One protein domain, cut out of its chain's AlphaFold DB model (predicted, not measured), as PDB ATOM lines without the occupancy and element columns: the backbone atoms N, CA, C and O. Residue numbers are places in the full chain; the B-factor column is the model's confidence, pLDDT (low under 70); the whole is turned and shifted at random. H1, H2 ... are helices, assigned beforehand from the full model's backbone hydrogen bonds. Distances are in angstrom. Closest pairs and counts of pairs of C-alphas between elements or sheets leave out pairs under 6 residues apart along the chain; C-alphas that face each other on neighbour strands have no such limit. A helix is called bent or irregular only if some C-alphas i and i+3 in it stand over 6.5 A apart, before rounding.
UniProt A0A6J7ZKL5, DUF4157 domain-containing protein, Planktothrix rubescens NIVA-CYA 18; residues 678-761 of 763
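This is residues 678 to 761 of the 763 residues of the protein "DUF4157 domain-containing protein" of Planktothrix rubescens NIVA-CYA 18 (UniProt A0A6J7ZKL5). What is the shape? A rounded cluster of helices set at large angles: H1 packs on H2 and H6, H2 on H4, with H3 on H6 and short H5 on H4. What builds it? The 84 printed residues, all helix by class, have six named helices, H1 to H6 in order; the whole is compact, radius of gyration 11.5 A for the C-alphas, spans 30 by 26 by 20 A.

What does H1, residues 678 to 691, touch? Among others H6, residues 749 to 761, with closest C-alphas Lys 680 and Ala 757 5.2 A apart, at a steep tilt of 54 degrees. Are the backbones in order? Every O i to N i+4 pair is within hydrogen-bond range in H1, H6, H2, residues 695 to 704, and H4, residues 729 to 741. H3, residues 707 to 717, has 3 of 7, and 3 of 8 O i to N i+3 pairs; H5, residues 743 to 746, is too short for an O i to N i+4 pair. What do H2 and H3 touch? H2 touches H4's residues 729 to 733 alone, about perpendicular at 87 degrees, closest C-alphas Leu 698 and Ile 729, 5.6 A. H3 touches H6, closest C-alphas Leu 710 and Ala 755, 5.4 A.

Where are the ends? C-alpha 678 is at (-4.565, -37.513, 123.446), C-alpha 761 at (-7.842, -39.079, 113.081). How long are the helices? H1 measures 19.8 A, H4 18.4 A, H6 18.3 A; H3 is irregular, C-alphas 713 and 716 being 9.5 A apart.

Which link is long? H3 to H4, 11 residues; the printed part has no cut. Where is confidence low? Among others residues 678 to 686 and 706 to 724 are under 70.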
ATOM      1  N   GLY A 678      -5.175 -36.173 123.430       44.94
ATOM      2  CA  GLY A 678      -4.565 -37.513 123.446       44.94
ATOM      3  C   GLY A 678      -3.946 -37.935 122.103       44.94
ATOM      4  O   GLY A 678      -2.910 -38.586 122.084       44.94
ATOM      5  N   ARG A 679      -4.530 -37.515 120.969       54.53
ATOM      6  CA  ARG A 679      -3.980 -37.808 119.631       54.53
ATOM      7  C   ARG A 679      -2.810 -36.893 119.285       54.53
ATOM      8  O   ARG A 679      -1.871 -37.354 118.650       54.53
ATOM      9  N   LYS A 680      -2.837 -35.632 119.740       50.41
ATOM     10  CA  LYS A 680      -1.698 -34.714 119.597       50.41
ATOM     11  C   LYS A 680      -0.504 -35.179 120.431       50.41
ATOM     12  O   LYS A 680       0.569 -35.279 119.867       50.41
ATOM     13  N   ILE A 681      -0.706 -35.591 121.685       54.41
ATOM     14  CA  ILE A 681       0.351 -36.168 122.537       54.41
ATOM     15  C   ILE A 681       0.926 -37.450 121.916       54.41
ATOM     16  O   ILE A 681       2.139 -37.618 121.859       54.41
ATOM     17  N   ASN A 682       0.082 -38.340 121.382       58.22
ATOM     18  CA  ASN A 682       0.575 -39.528 120.680       58.22
ATOM     19  C   ASN A 682       1.371 -39.159 119.413       58.22
ATOM     20  O   ASN A 682       2.419 -39.747 119.171       58.22
ATOM     21  N   ALA A 683       0.917 -38.173 118.632       63.34
ATOM     22  CA  ALA A 683       1.654 -37.664 117.475       63.34
ATOM     23  C   ALA A 683       2.976 -36.981 117.869       63.34
ATOM     24  O   ALA A 683       3.975 -37.186 117.191       63.34
ATOM     25  N   GLU A 684       3.003 -36.225 118.969       64.50
ATOM     26  CA  GLU A 684       4.203 -35.612 119.548       64.50
ATOM     27  C   GLU A 684       5.214 -36.692 119.935       64.50
ATOM     28  O   GLU A 684       6.340 -36.649 119.457       64.50
ATOM     29  N   HIS A 685       4.805 -37.726 120.678       64.56
ATOM     30  CA  HIS A 685       5.685 -38.846 121.022       64.56
ATOM     31  C   HIS A 685       6.173 -39.636 119.791       64.56
ATOM     32  O   HIS A 685       7.329 -40.054 119.762       64.56
ATOM     33  N   ILE A 686       5.330 -39.845 118.770       68.75
ATOM     34  CA  ILE A 686       5.724 -40.525 117.520       68.75
ATOM     35  C   ILE A 686       6.753 -39.687 116.751       68.75
ATOM     36  O   ILE A 686       7.784 -40.211 116.332       68.75
ATOM     37  N   VAL A 687       6.501 -38.388 116.582       73.88
ATOM     38  CA  VAL A 687       7.389 -37.471 115.851       73.88
ATOM     39  C   VAL A 687       8.698 -37.253 116.613       73.88
ATOM     40  O   VAL A 687       9.764 -37.357 116.016       73.88
ATOM     41  N   GLU A 688       8.655 -37.064 117.932       78.50
ATOM     42  CA  GLU A 688       9.848 -36.935 118.776       78.50
ATOM     43  C   GLU A 688      10.687 -38.227 118.777       78.50
ATOM     44  O   GLU A 688      11.915 -38.175 118.680       78.50
ATOM     45  N   ALA A 689      10.054 -39.406 118.828       69.75
ATOM     46  CA  ALA A 689      10.758 -40.681 118.696       69.75
ATOM     47  C   ALA A 689      11.403 -40.842 117.308       69.75
ATOM     48  O   ALA A 689      12.524 -41.342 117.213       69.75
ATOM     49  N   ALA A 690      10.736 -40.390 116.242       75.62
ATOM     50  CA  ALA A 690      11.283 -40.399 114.889       75.62
ATOM     51  C   ALA A 690      12.473 -39.434 114.730       75.62
ATOM     52  O   ALA A 690      13.502 -39.830 114.184       75.62
ATOM     53  N   PHE A 691      12.399 -38.221 115.294       79.81
ATOM     54  CA  PHE A 691      13.533 -37.286 115.383       79.81
ATOM     55  C   PHE A 691      14.715 -37.846 116.192       79.81
ATOM     56  O   PHE A 691      15.861 -37.492 115.925       79.81
ATOM     57  N   LYS A 692      14.459 -38.747 117.148       80.50
ATOM     58  CA  LYS A 692      15.480 -39.509 117.893       80.50
ATOM     59  C   LYS A 692      15.951 -40.783 117.161       80.50
ATOM     60  O   LYS A 692      16.614 -41.620 117.767       80.50
ATOM     61  N   GLY A 693      15.613 -40.955 115.879       73.44
ATOM     62  CA  GLY A 693      16.078 -42.065 115.038       73.44
ATOM     63  C   GLY A 693      15.352 -43.401 115.247       73.44
ATOM     64  O   GLY A 693      15.826 -44.436 114.773       73.44
ATOM     65  N   ASN A 694      14.213 -43.426 115.951       83.06
ATOM     66  CA  ASN A 694      13.484 -44.668 116.212       83.06
ATOM     67  C   ASN A 694      12.879 -45.236 114.917       83.06
ATOM     68  O   ASN A 694      11.870 -44.743 114.411       83.06
ATOM     69  N   GLN A 695      13.470 -46.328 114.429       71.50
ATOM     70  CA  GLN A 695      13.101 -47.012 113.185       71.50
ATOM     71  C   GLN A 695      11.604 -47.356 113.088       71.50
ATOM     72  O   GLN A 695      11.012 -47.211 112.023       71.50
ATOM     73  N   ARG A 696      10.956 -47.758 114.196       58.97
ATOM     74  CA  ARG A 696       9.514 -48.079 114.197       58.97
ATOM     75  C   ARG A 696       8.645 -46.830 114.063       58.97
ATOM     76  O   ARG A 696       7.633 -46.875 113.373       58.97
ATOM     77  N   ALA A 697       9.039 -45.723 114.692       67.94
ATOM     78  CA  ALA A 697       8.331 -44.451 114.564       67.94
ATOM     79  C   ALA A 697       8.510 -43.845 113.161       67.94
ATOM     80  O   ALA A 697       7.553 -43.337 112.584       67.94
ATOM     81  N   LEU A 698       9.710 -43.965 112.584       74.06
ATOM     82  CA  LEU A 698      10.000 -43.534 111.216       74.06
ATOM     83  C   LEU A 698       9.209 -44.337 110.176       74.06
ATOM     84  O   LEU A 698       8.585 -43.732 109.309       74.06
ATOM     85  N   GLN A 699       9.170 -45.670 110.293       74.31
ATOM     86  CA  GLN A 699       8.356 -46.514 109.412       74.31
ATOM     87  C   GLN A 699       6.866 -46.159 109.520       74.31
ATOM     88  O   GLN A 699       6.224 -45.908 108.505       74.31
ATOM     89  N   LEU A 700       6.346 -46.015 110.745       73.56
ATOM     90  CA  LEU A 700       4.959 -45.607 110.972       73.56
ATOM     91  C   LEU A 700       4.634 -44.273 110.276       73.56
ATOM     92  O   LEU A 700       3.577 -44.144 109.669       73.56
ATOM     93  N   LEU A 701       5.533 -43.283 110.312       75.81
ATOM     94  CA  LEU A 701       5.326 -42.009 109.612       75.81
ATOM     95  C   LEU A 701       5.331 -42.155 108.078       75.81
ATOM     96  O   LEU A 701       4.589 -41.428 107.412       75.81
ATOM     97  N   VAL A 702       6.141 -43.061 107.513       81.56
ATOM     98  CA  VAL A 702       6.147 -43.375 106.067       81.56
ATOM     99  C   VAL A 702       4.804 -43.978 105.651       81.56
ATOM    100  O   VAL A 702       4.204 -43.527 104.671       81.56
ATOM    101  N   ASP A 703       4.305 -44.936 106.434       77.44
ATOM    102  CA  ASP A 703       3.047 -45.642 106.175       77.44
ATOM    103  C   ASP A 703       1.824 -44.722 106.346       77.44
ATOM    104  O   ASP A 703       0.886 -44.759 105.545       77.44
ATOM    105  N   LEU A 704       1.848 -43.842 107.356       73.12
ATOM    106  CA  LEU A 704       0.781 -42.875 107.637       73.12
ATOM    107  C   LEU A 704       0.588 -41.847 106.510       73.12
ATOM    108  O   LEU A 704      -0.547 -41.449 106.243       73.12
ATOM    109  N   ASP A 705       1.667 -41.392 105.867       71.75
ATOM    110  CA  ASP A 705       1.652 -40.270 104.915       71.75
ATOM    111  C   ASP A 705       0.962 -38.998 105.467       71.75
ATOM    112  O   ASP A 705      -0.074 -38.551 104.957       71.75
ATOM    113  N   PRO A 706       1.523 -38.375 106.522       63.59
ATOM    114  CA  PRO A 706       1.025 -37.101 107.041       63.59
ATOM    115  C   PRO A 706       1.267 -35.935 106.064       63.59
ATOM    116  O   PRO A 706       0.699 -34.857 106.221       63.59
ATOM    117  N   ILE A 707       2.102 -36.124 105.041       66.06
ATOM    118  CA  ILE A 707       2.602 -35.056 104.167       66.06
ATOM    119  C   ILE A 707       1.532 -34.609 103.169       66.06
ATOM    120  O   ILE A 707       1.413 -33.412 102.906       66.06
ATOM    121  N   GLY A 708       0.677 -35.524 102.697       68.00
ATOM    122  CA  GLY A 708      -0.527 -35.161 101.938       68.00
ATOM    123  C   GLY A 708      -1.486 -34.237 102.710       68.00
ATOM    124  O   GLY A 708      -2.172 -33.415 102.103       68.00
ATOM    125  N   LEU A 709      -1.494 -34.313 104.049       60.00
ATOM    126  CA  LEU A 709      -2.212 -33.378 104.925       60.00
ATOM    127  C   LEU A 709      -1.420 -32.086 105.161       60.00
ATOM    128  O   LEU A 709      -1.985 -31.000 105.042       60.00
ATOM    129  N   LEU A 710      -0.111 -32.179 105.408       63.91
ATOM    130  CA  LEU A 710       0.775 -31.020 105.572       63.91
ATOM    131  C   LEU A 710       0.704 -30.066 104.364       63.91
ATOM    132  O   LEU A 710       0.571 -28.857 104.538       63.91
ATOM    133  N   PHE A 711       0.691 -30.607 103.142       67.06
ATOM    134  CA  PHE A 711       0.498 -29.848 101.901       67.06
ATOM    135  C   PHE A 711      -0.816 -29.059 101.853       67.06
ATOM    136  O   PHE A 711      -0.872 -27.990 101.245       67.06
ATOM    137  N   ARG A 712      -1.879 -29.574 102.481       61.69
ATOM    138  CA  ARG A 712      -3.187 -28.909 102.560       61.69
ATOM    139  C   ARG A 712      -3.192 -27.784 103.599       61.69
ATOM    140  O   ARG A 712      -3.906 -26.805 103.418       61.69
ATOM    141  N   ILE A 713      -2.383 -27.923 104.652       57.09
ATOM    142  CA  ILE A 713      -2.245 -26.966 105.761       57.09
ATOM    143  C   ILE A 713      -1.313 -25.798 105.393       57.09
ATOM    144  O   ILE A 713      -1.589 -24.662 105.766       57.09
ATOM    145  N   LEU A 714      -0.219 -26.050 104.664       57.72
ATOM    146  CA  LEU A 714       0.797 -25.031 104.350       57.72
ATOM    147  C   LEU A 714       0.383 -24.023 103.262       57.72
ATOM    148  O   LEU A 714       1.007 -22.972 103.152       57.72
ATOM    149  N   GLY A 715      -0.665 -24.299 102.479       54.81
ATOM    150  CA  GLY A 715      -1.169 -23.369 101.463       54.81
ATOM    151  C   GLY A 715      -0.210 -23.132 100.278       54.81
ATOM    152  O   GLY A 715       0.737 -23.891 100.070       54.81
ATOM    153  N   PRO A 716      -0.457 -22.098  99.446       50.34
ATOM    154  CA  PRO A 716       0.325 -21.833  98.233       50.34
ATOM    155  C   PRO A 716       1.708 -21.205  98.486       50.34
ATOM    156  O   PRO A 716       2.465 -21.025  97.536       50.34
ATOM    157  N   THR A 717       2.046 -20.861  99.732       51.31
ATOM    158  CA  THR A 717       3.365 -20.324 100.118       51.31
ATOM    159  C   THR A 717       4.463 -21.388 100.089       51.31
ATOM    160  O   THR A 717       5.613 -21.063  99.803       51.31
ATOM    161  N   GLY A 718       4.123 -22.663 100.303       50.88
ATOM    162  CA  GLY A 718       5.011 -23.775  99.975       50.88
ATOM    163  C   GLY A 718       5.068 -23.989  98.460       50.88
ATOM    164  O   GLY A 718       4.038 -24.234  97.828       50.88
ATOM    165  N   LYS A 719       6.267 -23.942  97.858       50.16
ATOM    166  CA  LYS A 719       6.459 -24.218  96.420       50.16
ATOM    167  C   LYS A 719       5.974 -25.633  96.071       50.16
ATOM    168  O   LYS A 719       6.685 -26.616  96.301       50.16
ATOM    169  N   LYS A 720       4.768 -25.729  95.493       45.91
ATOM    170  CA  LYS A 720       4.137 -26.980  95.034       45.91
ATOM    171  C   LYS A 720       5.102 -27.767  94.138       45.91
ATOM    172  O   LYS A 720       5.304 -27.407  92.984       45.91
ATOM    173  N   GLY A 721       5.686 -28.836  94.685       55.09
ATOM    174  CA  GLY A 721       6.611 -29.730  93.980       55.09
ATOM    175  C   GLY A 721       7.918 -30.062  94.714       55.09
ATOM    176  O   GLY A 721       8.559 -31.042  94.343       55.09
ATOM    177  N   MET A 722       8.322 -29.309  95.749       57.75
ATOM    178  CA  MET A 722       9.604 -29.575  96.436       57.75
ATOM    179  C   MET A 722       9.556 -30.736  97.443       57.75
ATOM    180  O   MET A 722      10.508 -31.511  97.517       57.75
ATOM    181  N   ILE A 723       8.456 -30.901  98.187       62.69
ATOM    182  CA  ILE A 723       8.301 -32.019  99.131       62.69
ATOM    183  C   ILE A 723       7.763 -33.242  98.377       62.69
ATOM    184  O   ILE A 723       6.612 -33.263  97.948       62.69
ATOM    185  N   LYS A 724       8.588 -34.276  98.203       69.50
ATOM    186  CA  LYS A 724       8.137 -35.579  97.689       69.50
ATOM    187  C   LYS A 724       7.659 -36.446  98.855       69.50
ATOM    188  O   LYS A 724       8.210 -36.346  99.949       69.50
ATOM    189  N   LYS A 725       6.665 -37.312  98.622       77.62
ATOM    190  CA  LYS A 725       6.305 -38.352  99.595       77.62
ATOM    191  C   LYS A 725       7.509 -39.295  99.773       77.62
ATOM    192  O   LYS A 725       7.918 -39.880  98.767       77.62
ATOM    193  N   PRO A 726       8.050 -39.454 100.993       78.31
ATOM    194  CA  PRO A 726       9.124 -40.393 101.269       78.31
ATOM    195  C   PRO A 726       8.613 -41.826 101.119       78.31
ATOM    196  O   PRO A 726       7.515 -42.160 101.566       78.31
ATOM    197  N   LYS A 727       9.410 -42.673 100.470       81.50
ATOM    198  CA  LYS A 727       9.085 -44.081 100.190       81.50
ATOM    199  C   LYS A 727       9.711 -45.064 101.180       81.50
ATOM    200  O   LYS A 727       9.456 -46.260 101.093       81.50
ATOM    201  N   ASN A 728      10.577 -44.576 102.061       86.31
ATOM    202  CA  ASN A 728      11.383 -45.360 102.990       86.31
ATOM    203  C   ASN A 728      11.805 -44.491 104.190       86.31
ATOM    204  O   ASN A 728      11.629 -43.270 104.189       86.31
ATOM    205  N   ILE A 729      12.361 -45.144 105.214       83.62
ATOM    206  CA  ILE A 729      12.816 -44.521 106.468       83.62
ATOM    207  C   ILE A 729      13.858 -43.416 106.226       83.62
ATOM    208  O   ILE A 729      13.787 -42.367 106.862       83.62
ATOM    209  N   GLU A 730      14.783 -43.624 105.289       86.31
ATOM    210  CA  GLU A 730      15.872 -42.691 104.974       86.31
ATOM    211  C   GLU A 730      15.337 -41.375 104.383       86.31
ATOM    212  O   GLU A 730      15.630 -40.288 104.882       86.31
ATOM    213  N   GLU A 731      14.445 -41.456 103.390       85.06
ATOM    214  CA  GLU A 731      13.750 -40.290 102.831       85.06
ATOM    215  C   GLU A 731      12.899 -39.554 103.885       85.06
ATOM    216  O   GLU A 731      12.750 -38.332 103.804       85.06
ATOM    217  N   MET A 732      12.365 -40.260 104.892       84.12
ATOM    218  CA  MET A 732      11.641 -39.645 106.012       84.12
ATOM    219  C   MET A 732      12.581 -38.931 106.992       84.12
ATOM    220  O   MET A 732      12.284 -37.808 107.399       84.12
ATOM    221  N   MET A 733      13.731 -39.519 107.340       84.06
ATOM    222  CA  MET A 733      14.741 -38.856 108.179       84.06
ATOM    223  C   MET A 733      15.250 -37.569 107.520       84.06
ATOM    224  O   MET A 733      15.221 -36.505 108.139       84.06
ATOM    225  N   GLN A 734      15.605 -37.635 106.233       85.25
ATOM    226  CA  GLN A 734      16.037 -36.469 105.459       85.25
ATOM    227  C   GLN A 734      14.943 -35.405 105.295       85.25
ATOM    228  O   GLN A 734      15.255 -34.245 105.024       85.25
ATOM    229  N   LEU A 735      13.662 -35.774 105.404       81.94
ATOM    230  CA  LEU A 735      12.556 -34.818 105.409       81.94
ATOM    231  C   LEU A 735      12.399 -34.145 106.776       81.94
ATOM    232  O   LEU A 735      12.291 -32.924 106.827       81.94
ATOM    233  N   LEU A 736      12.435 -34.912 107.868       83.94
ATOM    234  CA  LEU A 736      12.379 -34.382 109.235       83.94
ATOM    235  C   LEU A 736      13.532 -33.397 109.498       83.94
ATOM    236  O   LEU A 736      13.320 -32.314 110.044       83.94
ATOM    237  N   GLU A 737      14.740 -33.707 109.026       84.69
ATOM    238  CA  GLU A 737      15.888 -32.796 109.088       84.69
ATOM    239  C   GLU A 737      15.652 -31.489 108.302       84.69
ATOM    240  O   GLU A 737      16.014 -30.405 108.772       84.69
ATOM    241  N   LYS A 738      14.966 -31.548 107.152       81.75
ATOM    242  CA  LYS A 738      14.563 -30.364 106.364       81.75
ATOM    243  C   LYS A 738      13.447 -29.558 107.034       81.75
ATOM    244  O   LYS A 738      13.523 -28.336 107.043       81.75
ATOM    245  N   THR A 739      12.482 -30.207 107.688       79.38
ATOM    246  CA  THR A 739      11.484 -29.556 108.562       79.38
ATOM    247  C   THR A 739      12.146 -28.800 109.725       79.38
ATOM    248  O   THR A 739      11.634 -27.768 110.158       79.38
ATOM    249  N   ARG A 740      13.309 -29.259 110.212       79.62
ATOM    250  CA  ARG A 740      14.068 -28.585 111.279       79.62
ATOM    251  C   ARG A 740      15.008 -27.477 110.784       79.62
ATOM    252  O   ARG A 740      15.207 -26.502 111.504       79.62
ATOM    253  N   SER A 741      15.586 -27.614 109.589       82.12
ATOM    254  CA  SER A 741      16.581 -26.677 109.031       82.12
ATOM    255  C   SER A 741      15.995 -25.596 108.111       82.12
ATOM    256  O   SER A 741      16.496 -24.473 108.102       82.12
ATOM    257  N   ASP A 742      14.906 -25.884 107.392       79.38
ATOM    258  CA  ASP A 742      14.158 -24.929 106.563       79.38
ATOM    259  C   ASP A 742      12.637 -25.025 106.824       79.38
ATOM    260  O   ASP A 742      11.851 -25.457 105.969       79.38
ATOM    261  N   PRO A 743      12.173 -24.574 108.007       75.88
ATOM    262  CA  PRO A 743      10.754 -24.591 108.354       75.88
ATOM    263  C   PRO A 743       9.894 -23.634 107.510       75.88
ATOM    264  O   PRO A 743       8.667 -23.677 107.605       75.88
ATOM    265  N   LYS A 744      10.500 -22.770 106.675       74.56
ATOM    266  CA  LYS A 744       9.768 -21.891 105.749       74.56
ATOM    267  C   LYS A 744       9.259 -22.659 104.530       74.56
ATOM    268  O   LYS A 744       8.128 -22.423 104.117       74.56
ATOM    269  N   ASN A 745      10.061 -23.570 103.974       73.00
ATOM    270  CA  ASN A 745       9.660 -24.372 102.810       73.00
ATOM    271  C   ASN A 745       9.090 -25.753 103.179       73.00
ATOM    272  O   ASN A 745       8.273 -26.280 102.423       73.00
ATOM    273  N   TYR A 746       9.480 -26.329 104.323       73.62
ATOM    274  CA  TYR A 746       9.067 -27.677 104.757       73.62
ATOM    275  C   TYR A 746       8.051 -27.686 105.915       73.62
ATOM    276  O   TYR A 746       7.644 -28.756 106.370       73.62
ATOM    277  N   GLY A 747       7.614 -26.506 106.366       72.69
ATOM    278  CA  GLY A 747       6.737 -26.338 107.525       72.69
ATOM    279  C   GLY A 747       7.465 -26.526 108.859       72.69
ATOM    280  O   GLY A 747       8.580 -27.031 108.922       72.69
ATOM    281  N   THR A 748       6.823 -26.109 109.947       80.19
ATOM    282  CA  THR A 748       7.354 -26.266 111.311       80.19
ATOM    283  C   THR A 748       7.071 -27.659 111.879       80.19
ATOM    284  O   THR A 748       6.077 -28.300 111.531       80.19
ATOM    285  N   GLU A 749       7.878 -28.094 112.848       77.06
ATOM    286  CA  GLU A 749       7.648 -29.320 113.629       77.06
ATOM    287  C   GLU A 749       6.230 -29.381 114.232       77.06
ATOM    288  O   GLU A 749       5.556 -30.405 114.138       77.06
ATOM    289  N   GLY A 750       5.710 -28.260 114.750       71.81
ATOM    290  CA  GLY A 750       4.339 -28.172 115.269       71.81
ATOM    291  C   GLY A 750       3.247 -28.372 114.206       71.81
ATOM    292  O   GLY A 750       2.190 -28.936 114.506       71.81
ATOM    293  N   GLN A 751       3.493 -27.968 112.955       75.62
ATOM    294  CA  GLN A 751       2.607 -28.265 111.821       75.62
ATOM    295  C   GLN A 751       2.724 -29.734 111.391       75.62
ATOM    296  O   GLN A 751       1.698 -30.355 111.115       75.62
ATOM    297  N   PHE A 752       3.927 -30.317 111.415       74.69
ATOM    298  CA  PHE A 752       4.142 -31.739 111.127       74.69
ATOM    299  C   PHE A 752       3.430 -32.642 112.149       74.69
ATOM    300  O   PHE A 752       2.628 -33.492 111.768       74.69
ATOM    301  N   VAL A 753       3.608 -32.374 113.448       74.94
ATOM    302  CA  VAL A 753       2.845 -32.988 114.551       74.94
ATOM    303  C   VAL A 753       1.336 -32.874 114.332       74.94
ATOM    304  O   VAL A 753       0.604 -33.840 114.541       74.94
ATOM    305  N   SER A 754       0.852 -31.709 113.892       70.38
ATOM    306  CA  SER A 754      -0.581 -31.490 113.657       70.38
ATOM    307  C   SER A 754      -1.103 -32.313 112.473       70.38
ATOM    308  O   SER A 754      -2.168 -32.916 112.579       70.38
ATOM    309  N   ALA A 755      -0.333 -32.418 111.386       71.12
ATOM    310  CA  ALA A 755      -0.664 -33.261 110.239       71.12
ATOM    311  C   ALA A 755      -0.651 -34.763 110.591       71.12
ATOM    312  O   ALA A 755      -1.538 -35.500 110.164       71.12
ATOM    313  N   VAL A 756       0.290 -35.213 111.433       71.31
ATOM    314  CA  VAL A 756       0.318 -36.583 111.982       71.31
ATOM    315  C   VAL A 756      -0.894 -36.843 112.881       71.31
ATOM    316  O   VAL A 756      -1.567 -37.857 112.714       71.31
ATOM    317  N   ALA A 757      -1.236 -35.917 113.783       67.31
ATOM    318  CA  ALA A 757      -2.405 -36.034 114.660       67.31
ATOM    319  C   ALA A 757      -3.741 -36.029 113.892       67.31
ATOM    320  O   ALA A 757      -4.702 -36.669 114.324       67.31
ATOM    321  N   GLU A 758      -3.814 -35.326 112.758       64.00
ATOM    322  CA  GLU A 758      -4.975 -35.357 111.866       64.00
ATOM    323  C   GLU A 758      -5.018 -36.632 111.010       64.00
ATOM    324  O   GLU A 758      -6.090 -37.208 110.823       64.00
ATOM    325  N   LYS A 759      -3.865 -37.152 110.575       65.62
ATOM    326  CA  LYS A 759      -3.798 -38.444 109.885       65.62
ATOM    327  C   LYS A 759      -4.222 -39.598 110.802       65.62
ATOM    328  O   LYS A 759      -5.082 -40.381 110.407       65.62
ATOM    329  N   LEU A 760      -3.761 -39.600 112.058       62.06
ATOM    330  CA  LEU A 760      -4.213 -40.457 113.177       62.06
ATOM    331  C   LEU A 760      -5.651 -40.147 113.674       62.06
ATOM    332  O   LEU A 760      -6.072 -40.583 114.748       62.06
ATOM    333  N   LYS A 761      -6.399 -39.325 112.932       61.75
ATOM    334  CA  LYS A 761      -7.842 -39.079 113.081       61.75
ATOM    335  C   LYS A 761      -8.626 -39.476 111.817       61.75
ATOM    336  O   LYS A 761      -9.845 -39.597 111.904       61.75
TER     337      LYS A 761